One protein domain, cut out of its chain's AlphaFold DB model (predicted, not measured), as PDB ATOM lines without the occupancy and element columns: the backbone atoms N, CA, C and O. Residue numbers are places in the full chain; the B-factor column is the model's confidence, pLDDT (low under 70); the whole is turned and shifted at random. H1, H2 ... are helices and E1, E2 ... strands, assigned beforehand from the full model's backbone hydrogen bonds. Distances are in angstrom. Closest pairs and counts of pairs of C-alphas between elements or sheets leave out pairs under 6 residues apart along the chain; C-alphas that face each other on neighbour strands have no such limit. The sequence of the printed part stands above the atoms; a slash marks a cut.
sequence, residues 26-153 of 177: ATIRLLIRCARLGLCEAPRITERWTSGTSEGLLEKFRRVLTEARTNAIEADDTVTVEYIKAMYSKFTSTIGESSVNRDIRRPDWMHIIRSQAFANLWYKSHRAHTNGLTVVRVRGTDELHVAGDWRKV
ATOM      1  N   ALA A  26     497.132 288.270 383.464       90.62
ATOM      2  CA  ALA A  26     496.705 286.875 383.613       90.62
ATOM      3  C   ALA A  26     495.354 286.623 382.933       90.62
ATOM      4  O   ALA A  26     495.220 285.622 382.225       90.62
ATOM      5  N   THR A  27     494.408 287.553 383.056       92.69
ATOM      6  CA  THR A  27     493.127 287.511 382.335       92.69
ATOM      7  C   THR A  27     493.327 287.651 380.824       92.69
ATOM      8  O   THR A  27     492.744 286.890 380.052       92.69
ATOM      9  N   ILE A  28     494.216 288.543 380.368       93.31
ATOM     10  CA  ILE A  28     494.551 288.655 378.937       93.31
ATOM     11  C   ILE A  28     495.177 287.358 378.408       93.31
ATOM     12  O   ILE A  28     494.766 286.853 377.360       93.31
ATOM     13  N   ARG A  29     496.132 286.764 379.137       93.81
ATOM     14  CA  ARG A  29     496.727 285.464 378.779       93.81
ATOM     15  C   ARG A  29     495.678 284.351 378.735       93.81
ATOM     16  O   ARG A  29     495.753 283.495 377.854       93.81
ATOM     17  N   LEU A  30     494.708 284.371 379.652       95.50
ATOM     18  CA  LEU A  30     493.583 283.441 379.654       95.50
ATOM     19  C   LEU A  30     492.720 283.611 378.396       95.50
ATOM     20  O   LEU A  30     492.507 282.633 377.689       95.50
ATOM     21  N   LEU A  31     492.319 284.838 378.054       95.62
ATOM     22  CA  LEU A  31     491.541 285.136 376.843       95.62
ATOM     23  C   LEU A  31     492.263 284.717 375.555       95.62
ATOM     24  O   LEU A  31     491.658 284.102 374.681       95.62
ATOM     25  N   ILE A  32     493.569 284.984 375.447       96.00
ATOM     26  CA  ILE A  32     494.389 284.520 374.315       96.00
ATOM     27  C   ILE A  32     494.345 282.992 374.214       96.00
ATOM     28  O   ILE A  32     494.296 282.438 373.115       96.00
ATOM     29  N   ARG A  33     494.367 282.286 375.348       96.44
ATOM     30  CA  ARG A  33     494.276 280.827 375.351       96.44
ATOM     31  C   ARG A  33     492.876 280.331 375.002       96.44
ATOM     32  O   ARG A  33     492.789 279.392 374.220       96.44
ATOM     33  N   CYS A  34     491.818 280.962 375.503       96.62
ATOM     34  CA  CYS A  34     490.447 280.659 375.091       96.62
ATOM     35  C   CYS A  34     490.278 280.814 373.575       96.62
ATOM     36  O   CYS A  34     489.716 279.932 372.935       96.62
ATOM     37  N   ALA A  35     490.863 281.859 372.984       96.50
ATOM     38  CA  ALA A  35     490.855 282.045 371.538       96.50
ATOM     39  C   ALA A  35     491.596 280.927 370.787       96.50
ATOM     40  O   ALA A  35     491.100 280.417 369.788       96.50
ATOM     41  N   ARG A  36     492.745 280.466 371.301       96.75
ATOM     42  CA  ARG A  36     493.462 279.301 370.741       96.75
ATOM     43  C   ARG A  36     492.683 277.989 370.857       96.75
ATOM     44  O   ARG A  36     492.931 277.081 370.076       96.75
ATOM     45  N   LEU A  37     491.783 277.886 371.832       95.62
ATOM     46  CA  LEU A  37     490.874 276.753 372.013       95.62
ATOM     47  C   LEU A  37     489.581 276.898 371.190       95.62
ATOM     48  O   LEU A  37     488.729 276.019 371.260       95.62
ATOM     49  N   GLY A  38     489.418 277.985 370.428       95.06
ATOM     50  CA  GLY A  38     488.218 278.249 369.630       95.06
ATOM     51  C   GLY A  38     486.997 278.688 370.444       95.06
ATOM     52  O   GLY A  38     485.888 278.635 369.928       95.06
ATOM     53  N   LEU A  39     487.183 279.114 371.701       94.69
ATOM     54  CA  LEU A  39     486.086 279.478 372.613       94.69
ATOM     55  C   LEU A  39     485.657 280.950 372.505       94.69
ATOM     56  O   LEU A  39     484.608 281.350 372.998       94.69
ATOM     57  N   CYS A  40     486.495 281.807 371.929       93.88
ATOM     58  CA  CYS A  40     486.158 283.206 371.694       93.88
ATOM     59  C   CYS A  40     487.090 283.813 370.646       93.88
ATOM     60  O   CYS A  40     488.113 283.233 370.283       93.88
ATOM     61  N   GLU A  41     486.788 285.027 370.201       93.38
ATOM     62  CA  GLU A  41     487.734 285.808 369.403       93.38
ATOM     63  C   GLU A  41     488.972 286.210 370.221       93.38
ATOM     64  O   GLU A  41     488.918 286.364 371.449       93.38
ATOM     65  N   ALA A  42     490.100 286.414 369.535       93.94
ATOM     66  CA  ALA A  42     491.319 286.906 370.167       93.94
ATOM     67  C   ALA A  42     491.105 288.323 370.741       93.94
ATOM     68  O   ALA A  42     490.501 289.173 370.081       93.94
ATOM     69  N   PRO A  43     491.596 288.623 371.961       92.69
ATOM     70  CA  PRO A  43     491.442 289.953 372.533       92.69
ATOM     71  C   PRO A  43     492.273 290.981 371.755       92.69
ATOM     72  O   PRO A  43     493.462 290.778 371.505       92.69
ATOM     73  N   ARG A  44     491.662 292.121 371.420       92.56
ATOM     74  CA  ARG A  44     492.358 293.279 370.852       92.56
ATOM     75  C   ARG A  44     492.903 294.154 371.979       92.56
ATOM     76  O   ARG A  44     492.130 294.783 372.695       92.56
ATOM     77  N   ILE A  45     494.225 294.199 372.123       91.50
ATOM     78  CA  ILE A  45     494.910 295.026 373.127       91.50
ATOM     79  C   ILE A  45     495.164 296.406 372.515       91.50
ATOM     80  O   ILE A  45     495.910 296.517 371.546       91.50
ATOM     81  N   THR A  46     494.522 297.443 373.051       90.69
ATOM     82  CA  THR A  46     494.707 298.830 372.590       90.69
ATOM     83  C   THR A  46     495.870 299.512 373.293       90.69
ATOM     84  O   THR A  46     496.649 300.209 372.654       90.69
ATOM     85  N   GLU A  47     496.001 299.290 374.599       89.00
ATOM     86  CA  GLU A  47     497.013 299.911 375.447       89.00
ATOM     87  C   GLU A  47     497.466 298.939 376.537       89.00
ATOM     88  O   GLU A  47     496.760 297.982 376.871       89.00
ATOM     89  N   ARG A  48     498.640 299.199 377.116       86.56
ATOM     90  CA  ARG A  48     499.182 298.431 378.238       86.56
ATOM     91  C   ARG A  48     499.694 299.371 379.319       86.56
ATOM     92  O   ARG A  48     500.621 300.137 379.087       86.56
ATOM     93  N   TRP A  49     499.123 299.233 380.510       79.44
ATOM     94  CA  TRP A  49     499.400 300.087 381.670       79.44
ATOM     95  C   TRP A  49     500.074 299.325 382.829       79.44
ATOM     96  O   TRP A  49     500.329 299.885 383.891       79.44
ATOM     97  N   THR A  50     500.368 298.036 382.639       70.06
ATOM     98  CA  THR A  50     500.981 297.153 383.639       70.06
ATOM     99  C   THR A  50     502.497 297.058 383.447       70.06
ATOM    100  O   THR A  50     502.989 296.845 382.338       70.06
ATOM    101  N   SER A  51     503.262 297.179 384.540       67.38
ATOM    102  CA  SER A  51     504.700 296.880 384.530       67.38
ATOM    103  C   SER A  51     504.939 295.397 384.840       67.38
ATOM    104  O   SER A  51     504.481 294.870 385.856       67.38
ATOM    105  N   GLY A  52     505.687 294.706 383.971       73.25
ATOM    106  CA  GLY A  52     505.941 293.261 384.104       73.25
ATOM    107  C   GLY A  52     506.719 292.860 385.367       73.25
ATOM    108  O   GLY A  52     506.682 291.702 385.781       73.25
ATOM    109  N   THR A  53     507.394 293.810 386.022       81.12
ATOM    110  CA  THR A  53     508.193 293.568 387.233       81.12
ATOM    111  C   THR A  53     507.345 293.092 388.413       81.12
ATOM    112  O   THR A  53     507.759 292.178 389.127       81.12
ATOM    113  N   SER A  54     506.150 293.664 388.607       83.19
ATOM    114  CA  SER A  54     505.262 293.280 389.719       83.19
ATOM    115  C   SER A  54     504.760 291.843 389.561       83.19
ATOM    116  O   SER A  54     504.777 291.076 390.521       83.19
ATOM    117  N   GLU A  55     504.390 291.445 388.340       81.19
ATOM    118  CA  GLU A  55     503.998 290.062 388.057       81.19
ATOM    119  C   GLU A  55     505.143 289.081 388.302       81.19
ATOM    120  O   GLU A  55     504.947 288.060 388.959       81.19
ATOM    121  N   GLY A  56     506.344 289.398 387.807       86.44
ATOM    122  CA  GLY A  56     507.516 288.544 387.980       86.44
ATOM    123  C   GLY A  56     507.902 288.356 389.449       86.44
ATOM    124  O   GLY A  56     508.282 287.254 389.849       86.44
ATOM    125  N   LEU A  57     507.777 289.404 390.268       88.88
ATOM    126  CA  LEU A  57     507.994 289.322 391.713       88.88
ATOM    127  C   LEU A  57     506.957 288.413 392.389       88.88
ATOM    128  O   LEU A  57     507.332 287.505 393.131       88.88
ATOM    129  N   LEU A  58     505.668 288.627 392.112       88.88
ATOM    130  CA  LEU A  58     504.577 287.846 392.707       88.88
ATOM    131  C   LEU A  58     504.607 286.374 392.276       88.88
ATOM    132  O   LEU A  58     504.304 285.491 393.078       88.88
ATOM    133  N   GLU A  59     505.025 286.100 391.040       88.81
ATOM    134  CA  GLU A  59     505.254 284.745 390.545       88.81
ATOM    135  C   GLU A  59     506.328 284.024 391.360       88.81
ATOM    136  O   GLU A  59     506.092 282.925 391.866       88.81
ATOM    137  N   LYS A  60     507.488 284.665 391.552       92.25
ATOM    138  CA  LYS A  60     508.578 284.114 392.371       92.25
ATOM    139  C   LYS A  60     508.129 283.882 393.811       92.25
ATOM    140  O   LYS A  60     508.355 282.800 394.343       92.25
ATOM    141  N   PHE A  61     507.448 284.858 394.412       91.19
ATOM    142  CA  PHE A  61     506.910 284.743 395.768       91.19
ATOM    143  C   PHE A  61     505.985 283.529 395.909       91.19
ATOM    144  O   PHE A  61     506.189 282.680 396.775       91.19
ATOM    145  N   ARG A  62     505.006 283.383 395.011       89.31
ATOM    146  CA  ARG A  62     504.065 282.259 395.042       89.31
ATOM    147  C   ARG A  62     504.752 280.920 394.799       89.31
ATOM    148  O   ARG A  62     504.360 279.933 395.420       89.31
ATOM    149  N   ARG A  63     505.754 280.867 393.917       92.25
ATOM    150  CA  ARG A  63     506.536 279.650 393.668       92.25
ATOM    151  C   ARG A  63     507.239 279.183 394.940       92.25
ATOM    152  O   ARG A  63     507.071 278.025 395.302       92.25
ATOM    153  N   VAL A  64     507.912 280.092 395.647       95.69
ATOM    154  CA  VAL A  64     508.576 279.792 396.927       95.69
ATOM    155  C   VAL A  64     507.570 279.290 397.965       95.69
ATOM    156  O   VAL A  64     507.800 278.262 398.596       95.69
ATOM    157  N   LEU A  65     506.417 279.952 398.111       93.31
ATOM    158  CA  LEU A  65     505.381 279.494 399.046       93.31
ATOM    159  C   LEU A  65     504.786 278.138 398.666       93.31
ATOM    160  O   LEU A  65     504.460 277.339 399.541       93.31
ATOM    161  N   THR A  66     504.621 277.883 397.369       92.31
ATOM    162  CA  THR A  66     504.111 276.604 396.867       92.31
ATOM    163  C   THR A  66     505.096 275.485 397.168       92.31
ATOM    164  O   THR A  66     504.680 274.441 397.650       92.31
ATOM    165  N   GLU A  67     506.384 275.713 396.927       95.31
ATOM    166  CA  GLU A  67     507.456 274.763 397.221       95.31
ATOM    167  C   GLU A  67     507.545 274.464 398.720       95.31
ATOM    168  O   GLU A  67     507.439 273.307 399.118       95.31
ATOM    169  N   ALA A  68     507.600 275.501 399.562       95.88
ATOM    170  CA  ALA A  68     507.618 275.343 401.015       95.88
ATOM    171  C   ALA A  68     506.391 274.569 401.527       95.88
ATOM    172  O   ALA A  68     506.512 273.684 402.372       95.88
ATOM    173  N   ARG A  69     505.201 274.860 400.983       95.19
ATOM    174  CA  ARG A  69     503.967 274.154 401.348       95.19
ATOM    175  C   ARG A  69     503.969 272.700 400.878       95.19
ATOM    176  O   ARG A  69     503.466 271.854 401.606       95.19
ATOM    177  N   THR A  70     504.478 272.414 399.682       95.19
ATOM    178  CA  THR A  70     504.591 271.044 399.160       95.19
ATOM    179  C   THR A  70     505.517 270.215 400.041       95.19
ATOM    180  O   THR A  70     505.085 269.178 400.531       95.19
ATOM    181  N   ASN A  71     506.713 270.727 400.343       96.25
ATOM    182  CA  ASN A  71     507.676 270.043 401.208       96.25
ATOM    183  C   ASN A  71     507.080 269.758 402.597       96.25
ATOM    184  O   ASN A  71     507.238 268.664 403.130       96.25
ATOM    185  N   ALA A  72     506.339 270.715 403.168       96.38
ATOM    186  CA  ALA A  72     505.670 270.529 404.454       96.38
ATOM    187  C   ALA A  72     504.544 269.479 404.402       96.38
ATOM    188  O   ALA A  72     504.383 268.711 405.344       96.38
ATOM    189  N   ILE A  73     503.778 269.409 403.305       94.75
ATOM    190  CA  ILE A  73     502.758 268.363 403.110       94.75
ATOM    191  C   ILE A  73     503.412 266.981 403.005       94.75
ATOM    192  O   ILE A  73     502.903 266.028 403.584       94.75
ATOM    193  N   GLU A  74     504.517 266.869 402.271       95.31
ATOM    194  CA  GLU A  74     505.242 265.606 402.089       95.31
ATOM    195  C   GLU A  74     505.908 265.121 403.384       95.31
ATOM    196  O   GLU A  74     505.989 263.918 403.614       95.31
ATOM    197  N   ALA A  75     506.326 266.047 404.251       96.62
ATOM    198  CA  ALA A  75     506.895 265.757 405.567       96.62
ATOM    199  C   ALA A  75     505.849 265.570 406.688       96.62
ATOM    200  O   ALA A  75     506.234 265.386 407.840       96.62
ATOM    201  N   ASP A  76     504.548 265.658 406.378       96.00
ATOM    202  CA  ASP A  76     503.441 265.691 407.353       96.00
ATOM    203  C   ASP A  76     503.592 266.788 408.438       96.00
ATOM    204  O   ASP A  76     503.077 266.697 409.555       96.00
ATOM    205  N   ASP A  77     504.279 267.886 408.100       97.06
ATOM    206  CA  ASP A  77     504.450 269.053 408.966       97.06
ATOM    207  C   ASP A  77     503.210 269.953 408.896       97.06
ATOM    208  O   ASP A  77     503.127 270.961 408.179       97.06
ATOM    209  N   THR A  78     502.205 269.564 409.674       94.88
ATOM    210  CA  THR A  78     500.928 270.280 409.768       94.88
ATOM    211  C   THR A  78     501.079 271.725 410.250       94.88
ATOM    212  O   THR A  78     500.314 272.593 409.817       94.88
ATOM    213  N   VAL A  79     502.077 272.009 411.093       96.94
ATOM    214  CA  VAL A  79     502.320 273.342 411.654       96.94
ATOM    215  C   VAL A  79     502.771 274.285 410.547       96.94
ATOM    216  O   VAL A  79     502.147 275.330 410.336       96.94
ATOM    217  N   THR A  80     503.788 273.898 409.777       95.81
ATOM    218  CA  THR A  80     504.284 274.710 408.660       95.81
ATOM    219  C   THR A  80     503.208 274.924 407.594       95.81
ATOM    220  O   THR A  80     503.056 276.038 407.082       95.81
ATOM    221  N   VAL A  81     502.391 273.906 407.296       95.12
ATOM    222  CA  VAL A  81     501.270 274.039 406.349       95.12
ATOM    223  C   VAL A  81     500.268 275.110 406.793       95.12
ATOM    224  O   VAL A  81     499.871 275.951 405.975       95.12
ATOM    225  N   GLU A  82     499.852 275.103 408.061       95.12
ATOM    226  CA  GLU A  82     498.889 276.084 408.572       95.12
ATOM    227  C   GLU A  82     499.505 277.485 408.698       95.12
ATOM    228  O   GLU A  82     498.836 278.466 408.358       95.12
ATOM    229  N   TYR A  83     500.790 277.601 409.051       95.88
ATOM    230  CA  TYR A  83     501.502 278.885 409.041       95.88
ATOM    231  C   TYR A  83     501.582 279.504 407.644       95.88
ATOM    232  O   TYR A  83     501.242 280.678 407.476       95.88
ATOM    233  N   ILE A  84     501.969 278.735 406.619       94.69
ATOM    234  CA  ILE A  84     502.045 279.240 405.237       94.69
ATOM    235  C   ILE A  84     500.665 279.700 404.760       94.69
ATOM    236  O   ILE A  84     500.526 280.766 404.153       94.69
ATOM    237  N   LYS A  85     499.625 278.918 405.062       91.38
ATOM    238  CA  LYS A  85     498.238 279.253 404.732       91.38
ATOM    239  C   LYS A  85     497.786 280.546 405.418       91.38
ATOM    240  O   LYS A  85     497.225 281.413 404.748       91.38
ATOM    241  N   ALA A  86     498.051 280.700 406.716       93.06
ATOM    242  CA  ALA A  86     497.710 281.903 407.469       93.06
ATOM    243  C   ALA A  86     498.467 283.134 406.947       93.06
ATOM    244  O   ALA A  86     497.856 284.178 406.713       93.06
ATOM    245  N   MET A  87     499.769 282.999 406.684       91.94
ATOM    246  CA  MET A  87     500.606 284.061 406.129       91.94
ATOM    247  C   MET A  87     500.091 284.528 404.764       91.94
ATOM    248  O   MET A  87     499.906 285.727 404.553       91.94
ATOM    249  N   TYR A  88     499.801 283.596 403.851       89.69
ATOM    250  CA  TYR A  88     499.280 283.934 402.527       89.69
ATOM    251  C   TYR A  88     497.890 284.578 402.603       89.69
ATOM    252  O   TYR A  88     497.625 285.583 401.936       89.69
ATOM    253  N   SER A  89     497.006 284.050 403.456       87.00
ATOM    254  CA  SER A  89     495.684 284.636 403.694       87.00
ATOM    255  C   SER A  89     495.795 286.055 404.251       87.00
ATOM    256  O   SER A  89     495.082 286.950 403.798       87.00
ATOM    257  N   LYS A  90     496.705 286.293 405.203       88.06
ATOM    258  CA  LYS A  90     496.924 287.624 405.768       88.06
ATOM    259  C   LYS A  90     497.446 288.575 404.698       88.06
ATOM    260  O   LYS A  90     496.809 289.599 404.476       88.06
ATOM    261  N   PHE A  91     498.503 288.192 403.981       87.88
ATOM    262  CA  PHE A  91     499.086 288.981 402.894       87.88
ATOM    263  C   PHE A  91     498.035 289.395 401.858       87.88
ATOM    264  O   PHE A  91     497.837 290.582 401.614       87.88
ATOM    265  N   THR A  92     497.292 288.435 401.304       83.94
ATOM    266  CA  THR A  92     496.268 288.712 400.281       83.94
ATOM    267  C   THR A  92     495.115 289.575 400.795       83.94
ATOM    268  O   THR A  92     494.551 290.349 400.021       83.94
ATOM    269  N   SER A  93     494.782 289.491 402.087       81.56
ATOM    270  CA  SER A  93     493.748 290.331 402.704       81.56
ATOM    271  C   SER A  93     494.207 291.763 403.007       81.56
ATOM    272  O   SER A  93     493.370 292.658 403.062       81.56
ATOM    273  N   THR A  94     495.514 292.001 403.194       84.62
ATOM    274  CA  THR A  94     496.035 293.302 403.653       84.62
ATOM    275  C   THR A  94     496.864 294.074 402.634       84.62
ATOM    276  O   THR A  94     497.215 295.216 402.913       84.62
ATOM    277  N   ILE A  95     497.215 293.475 401.491       84.31
ATOM    278  CA  ILE A  95     498.102 294.092 400.488       84.31
ATOM    279  C   ILE A  95     497.403 295.114 399.580       84.31
ATOM    280  O   ILE A  95     498.072 295.946 398.979       84.31
ATOM    281  N   GLY A  96     496.072 295.041 399.465       80.69
ATOM    282  CA  GLY A  96     495.270 295.950 398.643       80.69
ATOM    283  C   GLY A  96     495.076 297.311 399.308       80.69
ATOM    284  O   GLY A  96     496.022 298.076 399.475       80.69
ATOM    285  N   GLU A  97     493.840 297.614 399.699       70.00
ATOM    286  CA  GLU A  97     493.519 298.784 400.518       70.00
ATOM    287  C   GLU A  97     493.084 298.321 401.902       70.00
ATOM    288  O   GLU A  97     491.937 297.945 402.132       70.00
ATOM    289  N   SER A  98     494.035 298.290 402.826       68.62
ATOM    290  CA  SER A  98     493.786 297.917 404.211       68.62
ATOM    291  C   SER A  98     493.952 299.145 405.094       68.62
ATOM    292  O   SER A  98     494.998 299.786 405.077       68.62
ATOM    293  N   SER A  99     492.943 299.460 405.906       66.69
ATOM    294  CA  SER A  99     493.033 300.540 406.899       66.69
ATOM    295  C   SER A  99     494.031 300.233 408.021       66.69
ATOM    296  O   SER A  99     494.485 301.155 408.696       66.69
ATOM    297  N   VAL A 100     494.391 298.953 408.202       68.00
ATOM    298  CA  VAL A 100     495.320 298.483 409.242       68.00
ATOM    299  C   VAL A 100     496.756 298.304 408.746       68.00
ATOM    300  O   VAL A 100     497.667 298.249 409.562       68.00
ATOM    301  N   ASN A 101     496.975 298.205 407.430       67.62
ATOM    302  CA  ASN A 101     498.308 298.093 406.838       67.62
ATOM    303  C   ASN A 101     498.625 299.384 406.082       67.62
ATOM    304  O   ASN A 101     498.128 299.597 404.977       67.62
ATOM    305  N   ARG A 102     499.429 300.250 406.700       67.75
ATOM    306  CA  ARG A 102     499.853 301.523 406.103       67.75
ATOM    307  C   ARG A 102     501.178 301.429 405.353       67.75
ATOM    308  O   ARG A 102     501.476 302.332 404.578       67.75
ATOM    309  N   ASP A 103     501.924 300.345 405.543       75.06
ATOM    310  CA  ASP A 103     503.279 300.215 405.009       75.06
ATOM    311  C   ASP A 103     503.272 299.818 403.530       75.06
ATOM    312  O   ASP A 103     504.132 300.246 402.762       75.06
ATOM    313  N   ILE A 104     502.285 299.018 403.103       77.12
ATOM    314  CA  ILE A 104     502.155 298.584 401.707       77.12
ATOM    315  C   ILE A 104     500.699 298.677 401.245       77.12
ATOM    316  O   ILE A 104     499.842 297.930 401.718       77.12
ATOM    317  N   ARG A 105     500.449 299.551 400.261       84.19
ATOM    318  CA  ARG A 105     499.160 299.713 399.567       84.19
ATOM    319  C   ARG A 105     499.337 299.442 398.073       84.19
ATOM    320  O   ARG A 105     499.771 300.314 397.324       84.19
ATOM    321  N   ARG A 106     499.044 298.212 397.651       86.88
ATOM    322  CA  ARG A 106     499.218 297.706 396.278       86.88
ATOM    323  C   ARG A 106     497.944 297.004 395.794       86.88
ATOM    324  O   ARG A 106     497.896 295.771 395.726       86.88
ATOM    325  N   PRO A 107     496.888 297.768 395.445       84.31
ATOM    326  CA  PRO A 107     495.656 297.198 394.894       84.31
ATOM    327  C   PRO A 107     495.915 296.394 393.612       84.31
ATOM    328  O   PRO A 107     495.307 295.349 393.398       84.31
ATOM    329  N   ASP A 108     496.886 296.808 392.801       85.00
ATOM    330  CA  ASP A 108     497.316 296.087 391.605       85.00
ATOM    331  C   ASP A 108     497.824 294.668 391.919       85.00
ATOM    332  O   ASP A 108     497.466 293.719 391.222       85.00
ATOM    333  N   TRP A 109     498.577 294.478 393.008       88.25
ATOM    334  CA  TRP A 109     499.044 293.148 393.428       88.25
ATOM    335  C   TRP A 109     497.887 292.240 393.835       88.25
ATOM    336  O   TRP A 109     497.871 291.059 393.488       88.25
ATOM    337  N   MET A 110     496.896 292.793 394.534       87.75
ATOM    338  CA  MET A 110     495.684 292.068 394.909       87.75
ATOM    339  C   MET A 110     494.915 291.581 393.673       87.75
ATOM    340  O   MET A 110     494.480 290.428 393.643       87.75
ATOM    341  N   HIS A 111     494.786 292.424 392.643       86.62
ATOM    342  CA  HIS A 111     494.159 292.039 391.378       86.62
ATOM    343  C   HIS A 111     494.965 290.962 390.642       86.62
ATOM    344  O   HIS A 111     494.389 289.938 390.283       86.62
ATOM    345  N   ILE A 112     496.289 291.117 390.517       88.69
ATOM    346  CA  ILE A 112     497.168 290.119 389.879       88.69
ATOM    347  C   ILE A 112     497.014 288.744 390.544       88.69
ATOM    348  O   ILE A 112     496.796 287.742 389.862       88.69
ATOM    349  N   ILE A 113     497.080 288.687 391.878       89.69
ATOM    350  CA  ILE A 113     496.970 287.426 392.626       89.69
ATOM    351  C   ILE A 113     495.611 286.758 392.388       89.69
ATOM    352  O   ILE A 113     495.545 285.549 392.151       89.69
ATOM    353  N   ARG A 114     494.522 287.535 392.441       88.88
ATOM    354  CA  ARG A 114     493.160 287.020 392.247       88.88
ATOM    355  C   ARG A 114     492.950 286.492 390.835       88.88
ATOM    356  O   ARG A 114     492.443 285.382 390.684       88.88
ATOM    357  N   SER A 115     493.378 287.235 389.821       90.19
ATOM    358  CA  SER A 115     493.204 286.841 388.425       90.19
ATOM    359  C   SER A 115     494.048 285.628 388.045       90.19
ATOM    360  O   SER A 115     493.582 284.748 387.327       90.19
ATOM    361  N   GLN A 116     495.261 285.499 388.590       90.75
ATOM    362  CA  GLN A 116     496.075 284.291 388.420       90.75
ATOM    363  C   GLN A 116     495.419 283.060 389.056       90.75
ATOM    364  O   GLN A 116     495.395 281.983 388.451       90.75
ATOM    365  N   ALA A 117     494.869 283.206 390.264       90.38
ATOM    366  CA  ALA A 117     494.165 282.121 390.935       90.38
ATOM    367  C   ALA A 117     492.893 281.716 390.169       90.38
ATOM    368  O   ALA A 117     492.664 280.526 389.947       90.38
ATOM    369  N   PHE A 118     492.127 282.695 389.679       92.62
ATOM    370  CA  PHE A 118     490.976 282.446 388.815       92.62
ATOM    371  C   PHE A 118     491.375 281.745 387.510       92.62
ATOM    372  O   PHE A 118     490.759 280.746 387.158       92.62
ATOM    373  N   ALA A 119     492.443 282.176 386.831       93.12
ATOM    374  CA  ALA A 119     492.922 281.521 385.613       93.12
ATOM    375  C   ALA A 119     493.311 280.051 385.852       93.12
ATOM    376  O   ALA A 119     492.972 279.183 385.049       93.12
ATOM    377  N   ASN A 120     493.961 279.738 386.979       91.88
ATOM    378  CA  ASN A 120     494.240 278.351 387.364       91.88
ATOM    379  C   ASN A 120     492.949 277.534 387.552       91.88
ATOM    380  O   ASN A 120     492.829 276.410 387.063       91.88
ATOM    381  N   LEU A 121     491.959 278.111 388.231       93.31
ATOM    382  CA  LEU A 121     490.669 277.468 388.455       93.31
ATOM    383  C   LEU A 121     489.866 277.301 387.156       93.31
ATOM    384  O   LEU A 121     489.209 276.276 386.963       93.31
ATOM    385  N   TRP A 122     489.986 278.251 386.229       95.12
ATOM    386  CA  TRP A 122     489.437 278.156 384.883       95.12
ATOM    387  C   TRP A 122     490.040 276.966 384.134       95.12
ATOM    388  O   TRP A 122     489.297 276.164 383.576       95.12
ATOM    389  N   TYR A 123     491.361 276.749 384.203       94.56
ATOM    390  CA  TYR A 123     491.983 275.567 383.589       94.56
ATOM    391  C   TYR A 123     491.474 274.253 384.177       94.56
ATOM    392  O   TYR A 123     491.259 273.295 383.433       94.56
ATOM    393  N   LYS A 124     491.241 274.199 385.494       95.12
ATOM    394  CA  LYS A 124     490.604 273.034 386.125       95.12
ATOM    395  C   LYS A 124     489.171 272.854 385.620       95.12
ATOM    396  O   LYS A 124     488.790 271.736 385.297       95.12
ATOM    397  N   SER A 125     488.415 273.938 385.475       95.75
ATOM    398  CA  SER A 125     487.047 273.913 384.935       95.75
ATOM    399  C   SER A 125     487.023 273.389 383.497       95.75
ATOM    400  O   SER A 125     486.291 272.452 383.197       95.75
ATOM    401  N   HIS A 126     487.893 273.912 382.633       96.31
ATOM    402  CA  HIS A 126     488.034 273.451 381.256       96.31
ATOM    403  C   HIS A 126     488.440 271.974 381.187       96.31
ATOM    404  O   HIS A 126     487.837 271.211 380.444       96.31
ATOM    405  N   ARG A 127     489.404 271.531 382.009       96.12
ATOM    406  CA  ARG A 127     489.784 270.109 382.101       96.12
ATOM    407  C   ARG A 127     488.623 269.228 382.568       96.12
ATOM    408  O   ARG A 127     488.453 268.134 382.042       96.12
ATOM    409  N   ALA A 128     487.855 269.672 383.560       96.44
ATOM    410  CA  ALA A 128     486.680 268.952 384.038       96.44
ATOM    411  C   ALA A 128     485.660 268.775 382.905       96.44
ATOM    412  O   ALA A 128     485.246 267.652 382.625       96.44
ATOM    413  N   HIS A 129     485.344 269.872 382.217       96.38
ATOM    414  CA  HIS A 129     484.416 269.893 381.095       96.38
ATOM    415  C   HIS A 129     484.852 268.963 379.952       96.38
ATOM    416  O   HIS A 129     484.090 268.093 379.538       96.38
ATOM    417  N   THR A 130     486.107 269.056 379.500       96.06
ATOM    418  CA  THR A 130     486.612 268.220 378.395       96.06
ATOM    419  C   THR A 130     486.702 266.733 378.733       96.06
ATOM    420  O   THR A 130     486.774 265.909 377.828       96.06
ATOM    421  N   ASN A 131     486.663 266.370 380.019       96.94
ATOM    422  CA  ASN A 131     486.614 264.982 380.484       96.94
ATOM    423  C   ASN A 131     485.193 264.541 380.895       96.94
ATOM    424  O   ASN A 131     485.032 263.551 381.608       96.94
ATOM    425  N   GLY A 132     484.157 265.262 380.457       95.69
ATOM    426  CA  GLY A 132     482.756 264.861 380.607       95.69
ATOM    427  C   GLY A 132     482.118 265.196 381.956       95.69
ATOM    428  O   GLY A 132     480.997 264.762 382.221       95.69
ATOM    429  N   LEU A 133     482.790 265.965 382.818       96.25
ATOM    430  CA  LEU A 133     482.156 266.512 384.019       96.25
ATOM    431  C   LEU A 133     481.358 267.764 383.662       96.25
ATOM    432  O   LEU A 133     481.792 268.594 382.868       96.25
ATOM    433  N   THR A 134     480.212 267.955 384.308       95.81
ATOM    434  CA  THR A 134     479.464 269.211 384.170       95.81
ATOM    435  C   THR A 134     480.020 270.233 385.151       95.81
ATOM    436  O   THR A 134     479.945 270.023 386.361       95.81
ATOM    437  N   VAL A 135     480.557 271.349 384.658       95.25
ATOM    438  CA  VAL A 135     480.935 272.485 385.510       95.25
ATOM    439  C   VAL A 135     479.662 273.225 385.908       95.25
ATOM    440  O   VAL A 135     478.949 273.747 385.061       95.25
ATOM    441  N   VAL A 136     479.351 273.247 387.205       92.25
ATOM    442  CA  VAL A 136     478.132 273.890 387.726       92.25
ATOM    443  C   VAL A 136     478.396 275.353 388.048       92.25
ATOM    444  O   VAL A 136     477.591 276.220 387.723       92.25
ATOM    445  N   ARG A 137     479.508 275.629 388.739       89.25
ATOM    446  CA  ARG A 137     479.956 276.990 389.040       89.25
ATOM    447  C   ARG A 137     481.400 277.014 389.519       89.25
ATOM    448  O   ARG A 137     481.903 276.043 390.087       89.25
ATOM    449  N   VAL A 138     482.003 278.186 389.399       90.75
ATOM    450  CA  VAL A 138     483.244 278.561 390.075       90.75
ATOM    451  C   VAL A 138     482.909 279.600 391.142       90.75
ATOM    452  O   VAL A 138     482.152 280.533 390.869       90.75
ATOM    453  N   ARG A 139     483.426 279.440 392.364       87.19
ATOM    454  CA  ARG A 139     483.210 280.390 393.463       87.19
ATOM    455  C   ARG A 139     484.547 280.853 394.035       87.19
ATOM    456  O   ARG A 139     485.419 280.047 394.345       87.19
ATOM    457  N   GLY A 140     484.693 282.167 394.196       82.50
ATOM    458  CA  GLY A 140     485.936 282.756 394.689       82.50
ATOM    459  C   GLY A 140     487.111 282.445 393.761       82.50
ATOM    460  O   GLY A 140     486.988 282.548 392.542       82.50
ATOM    461  N   THR A 141     488.247 282.073 394.348       79.56
ATOM    462  CA  THR A 141     489.493 281.770 393.625       79.56
ATOM    463  C   THR A 141     489.969 280.328 393.812       79.56
ATOM    464  O   THR A 141     491.025 279.964 393.301       79.56
ATOM    465  N   ASP A 142     489.223 279.508 394.556       86.00
ATOM    466  CA  ASP A 142     489.643 278.170 394.981       86.00
ATOM    467  C   ASP A 142     488.533 277.100 394.978       86.00
ATOM    468  O   ASP A 142     488.845 275.924 395.172       86.00
ATOM    469  N   GLU A 143     487.266 277.445 394.710       92.38
ATOM    470  CA  GLU A 143     486.152 276.483 394.708       92.38
ATOM    471  C   GLU A 143     485.619 276.207 393.291       92.38
ATOM    472  O   GLU A 143     485.085 277.091 392.615       92.38
ATOM    473  N   LEU A 144     485.703 274.944 392.863       94.12
ATOM    474  CA  LEU A 144     485.104 274.425 391.632       94.12
ATOM    475  C   LEU A 144     483.996 273.431 391.990       94.12
ATOM    476  O   LEU A 144     484.253 272.420 392.640       94.12
ATOM    477  N   HIS A 145     482.771 273.711 391.551       94.00
ATOM    478  CA  HIS A 145     481.632 272.812 391.699       94.00
ATOM    479  C   HIS A 145     481.405 272.062 390.388       94.00
ATOM    480  O   HIS A 145     481.181 272.680 389.346       94.00
ATOM    481  N   VAL A 146     481.413 270.733 390.456       95.25
ATOM    482  CA  VAL A 146     481.174 269.849 389.312       95.25
ATOM    483  C   VAL A 146     480.086 268.832 389.630       95.25
ATOM    484  O   VAL A 146     479.927 268.432 390.783       95.25
ATOM    485  N   ALA A 147     479.354 268.401 388.607       95.06
ATOM    486  CA  ALA A 147     478.499 267.223 388.665       95.06
ATOM    487  C   ALA A 147     479.148 266.072 387.881       95.06
ATOM    488  O   ALA A 147     479.653 266.272 386.773       95.06
ATOM    489  N   GLY A 148     479.131 264.875 388.471       93.31
ATOM    490  CA  GLY A 148     479.824 263.684 387.974       93.31
ATOM    491  C   GLY A 148     480.928 263.201 388.921       93.31
ATOM    492  O   GLY A 148     481.174 263.796 389.970       93.31
ATOM    493  N   ASP A 149     481.588 262.102 388.551       94.19
ATOM    494  CA  ASP A 149     482.689 261.527 389.331       94.19
ATOM    495  C   ASP A 149     484.013 262.248 389.038       94.19
ATOM    496  O   ASP A 149     484.747 261.913 388.105       94.19
ATOM    497  N   TRP A 150     484.314 263.261 389.851       95.00
ATOM    498  CA  TRP A 150     485.490 264.110 389.668       95.00
ATOM    499  C   TRP A 150     486.826 263.373 389.839       95.00
ATOM    500  O   TRP A 150     487.835 263.811 389.279       95.00
ATOM    501  N   ARG A 151     486.840 262.239 390.558       95.50
ATOM    502  CA  ARG A 151     488.057 261.457 390.835       95.50
ATOM    503  C   ARG A 151     488.625 260.787 389.585       95.50
ATOM    504  O   ARG A 151     489.808 260.469 389.548       95.50
ATOM    505  N   LYS A 152     487.822 260.649 388.525       95.62
ATOM    506  CA  LYS A 152     488.294 260.203 387.203       95.62
ATOM    507  C   LYS A 152     489.171 261.238 386.497       95.62
ATOM    508  O   LYS A 152     489.934 260.881 385.607       95.62
ATOM    509  N   VAL A 153     489.056 262.514 386.871       95.88
ATOM    510  CA  VAL A 153     489.743 263.627 386.199       95.88
ATOM    511  C   VAL A 153     490.892 264.175 387.036       95.88
ATOM    512  O   VAL A 153     491.926 264.546 386.476       95.88
TER     513      VAL A 153
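What this domain is: This is residues 26 to 153 of the 177 residues of the protein "Acyltransferase" of Streptomyces sp. SID8358 (UniProt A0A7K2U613). Two long arms make a V: one is the helical hairpin of H2 and H3, the other the long helix H4, and the first residues of H2 and H4 meet near the point of the V. The short helix H1 packs along part of H4, and a small two-stranded hairpin, E1 and E2, packs on the later part of H4, residues 118 to 129. The printed part has 128 residues with four named helices and then two named strands, in the order H1 H2 H3 H4 E1 E2; the sheet, order E1 - E2, is antiparallel. The class is mostly helix. The whole is loose, with a radius of gyration of the C-alphas of 17.3 A and spans of 45 by 44 by 24 A.

Where its parts are: H1, residues 26 to 36, begins with C-alpha 26 at (496.705, 286.875, 383.613) and is 15.3 A long from first to last C-alpha. H2, residues 52 to 74, measures 33.0 A, and H3, residues 78 to 94, measures 24.3 A. H4, residues 107 to 130, is the longest helix by residues; it runs 34.6 A from C-alpha 107 at (495.656, 297.198, 394.894) to C-alpha 130. E1, residues 134 to 139, is 15.0 A long, and E2, residues 143 to 147, is 13.4 A long and ends with C-alpha 147 at (478.499, 267.223, 388.665).

How they stand to each other: H1 touches residues 112 to 119 of H4 alone, at a shallow tilt of 29 degrees, the same way; their closest C-alphas, of Ala 26 and Gln 116, are 5.5 A apart. H1 and H2 are apart. H2 and H3 form a helical hairpin and touch at a shallow tilt of 23 degrees, opposite ways; H2 touches H3 with residues 65 to 73 alone and H3 touches H2 with residues 78 to 84 alone, the closest C-alphas being those of Arg 69 and Val 81, 5.7 A apart. Residues 54 to 58 of H2 touch residues 109 to 113 of H4 at a steep tilt of 60 degrees, the closest C-alphas being those of Glu 55 and Ile 112, 7.1 A. H3 and H4 are close but not clearly touching, with the C-alphas of Thr 92 and Met 110 6.4 A apart. In every helix each O i to N i+4 pair is within hydrogen-bond range. The closest C-alphas of H4 and E1 are those of His 129 and Val 135, 6.2 A; those of H4 and E2 are of Ser 125 and Leu 144, 7.0 A. The hairpin E1 and E2 is antiparallel, with N 134 and O 147 at 3.0 A and N 139 and O 143 at 2.9 A, both within hydrogen-bond range. H1, H2 and H3 are apart from both strands.

The domain as a whole: The two C-alphas farthest apart, of Thr 46 and Asp 76, are 48.8 A from each other. The printed part has no cut. The links H1 to H2, residues 37 to 51, and H3 to H4, residues 95 to 106, are long; the others are tight. The mean pLDDT of the printed part is 90.0, and residue 51 and residues 98 to 102 are under 70.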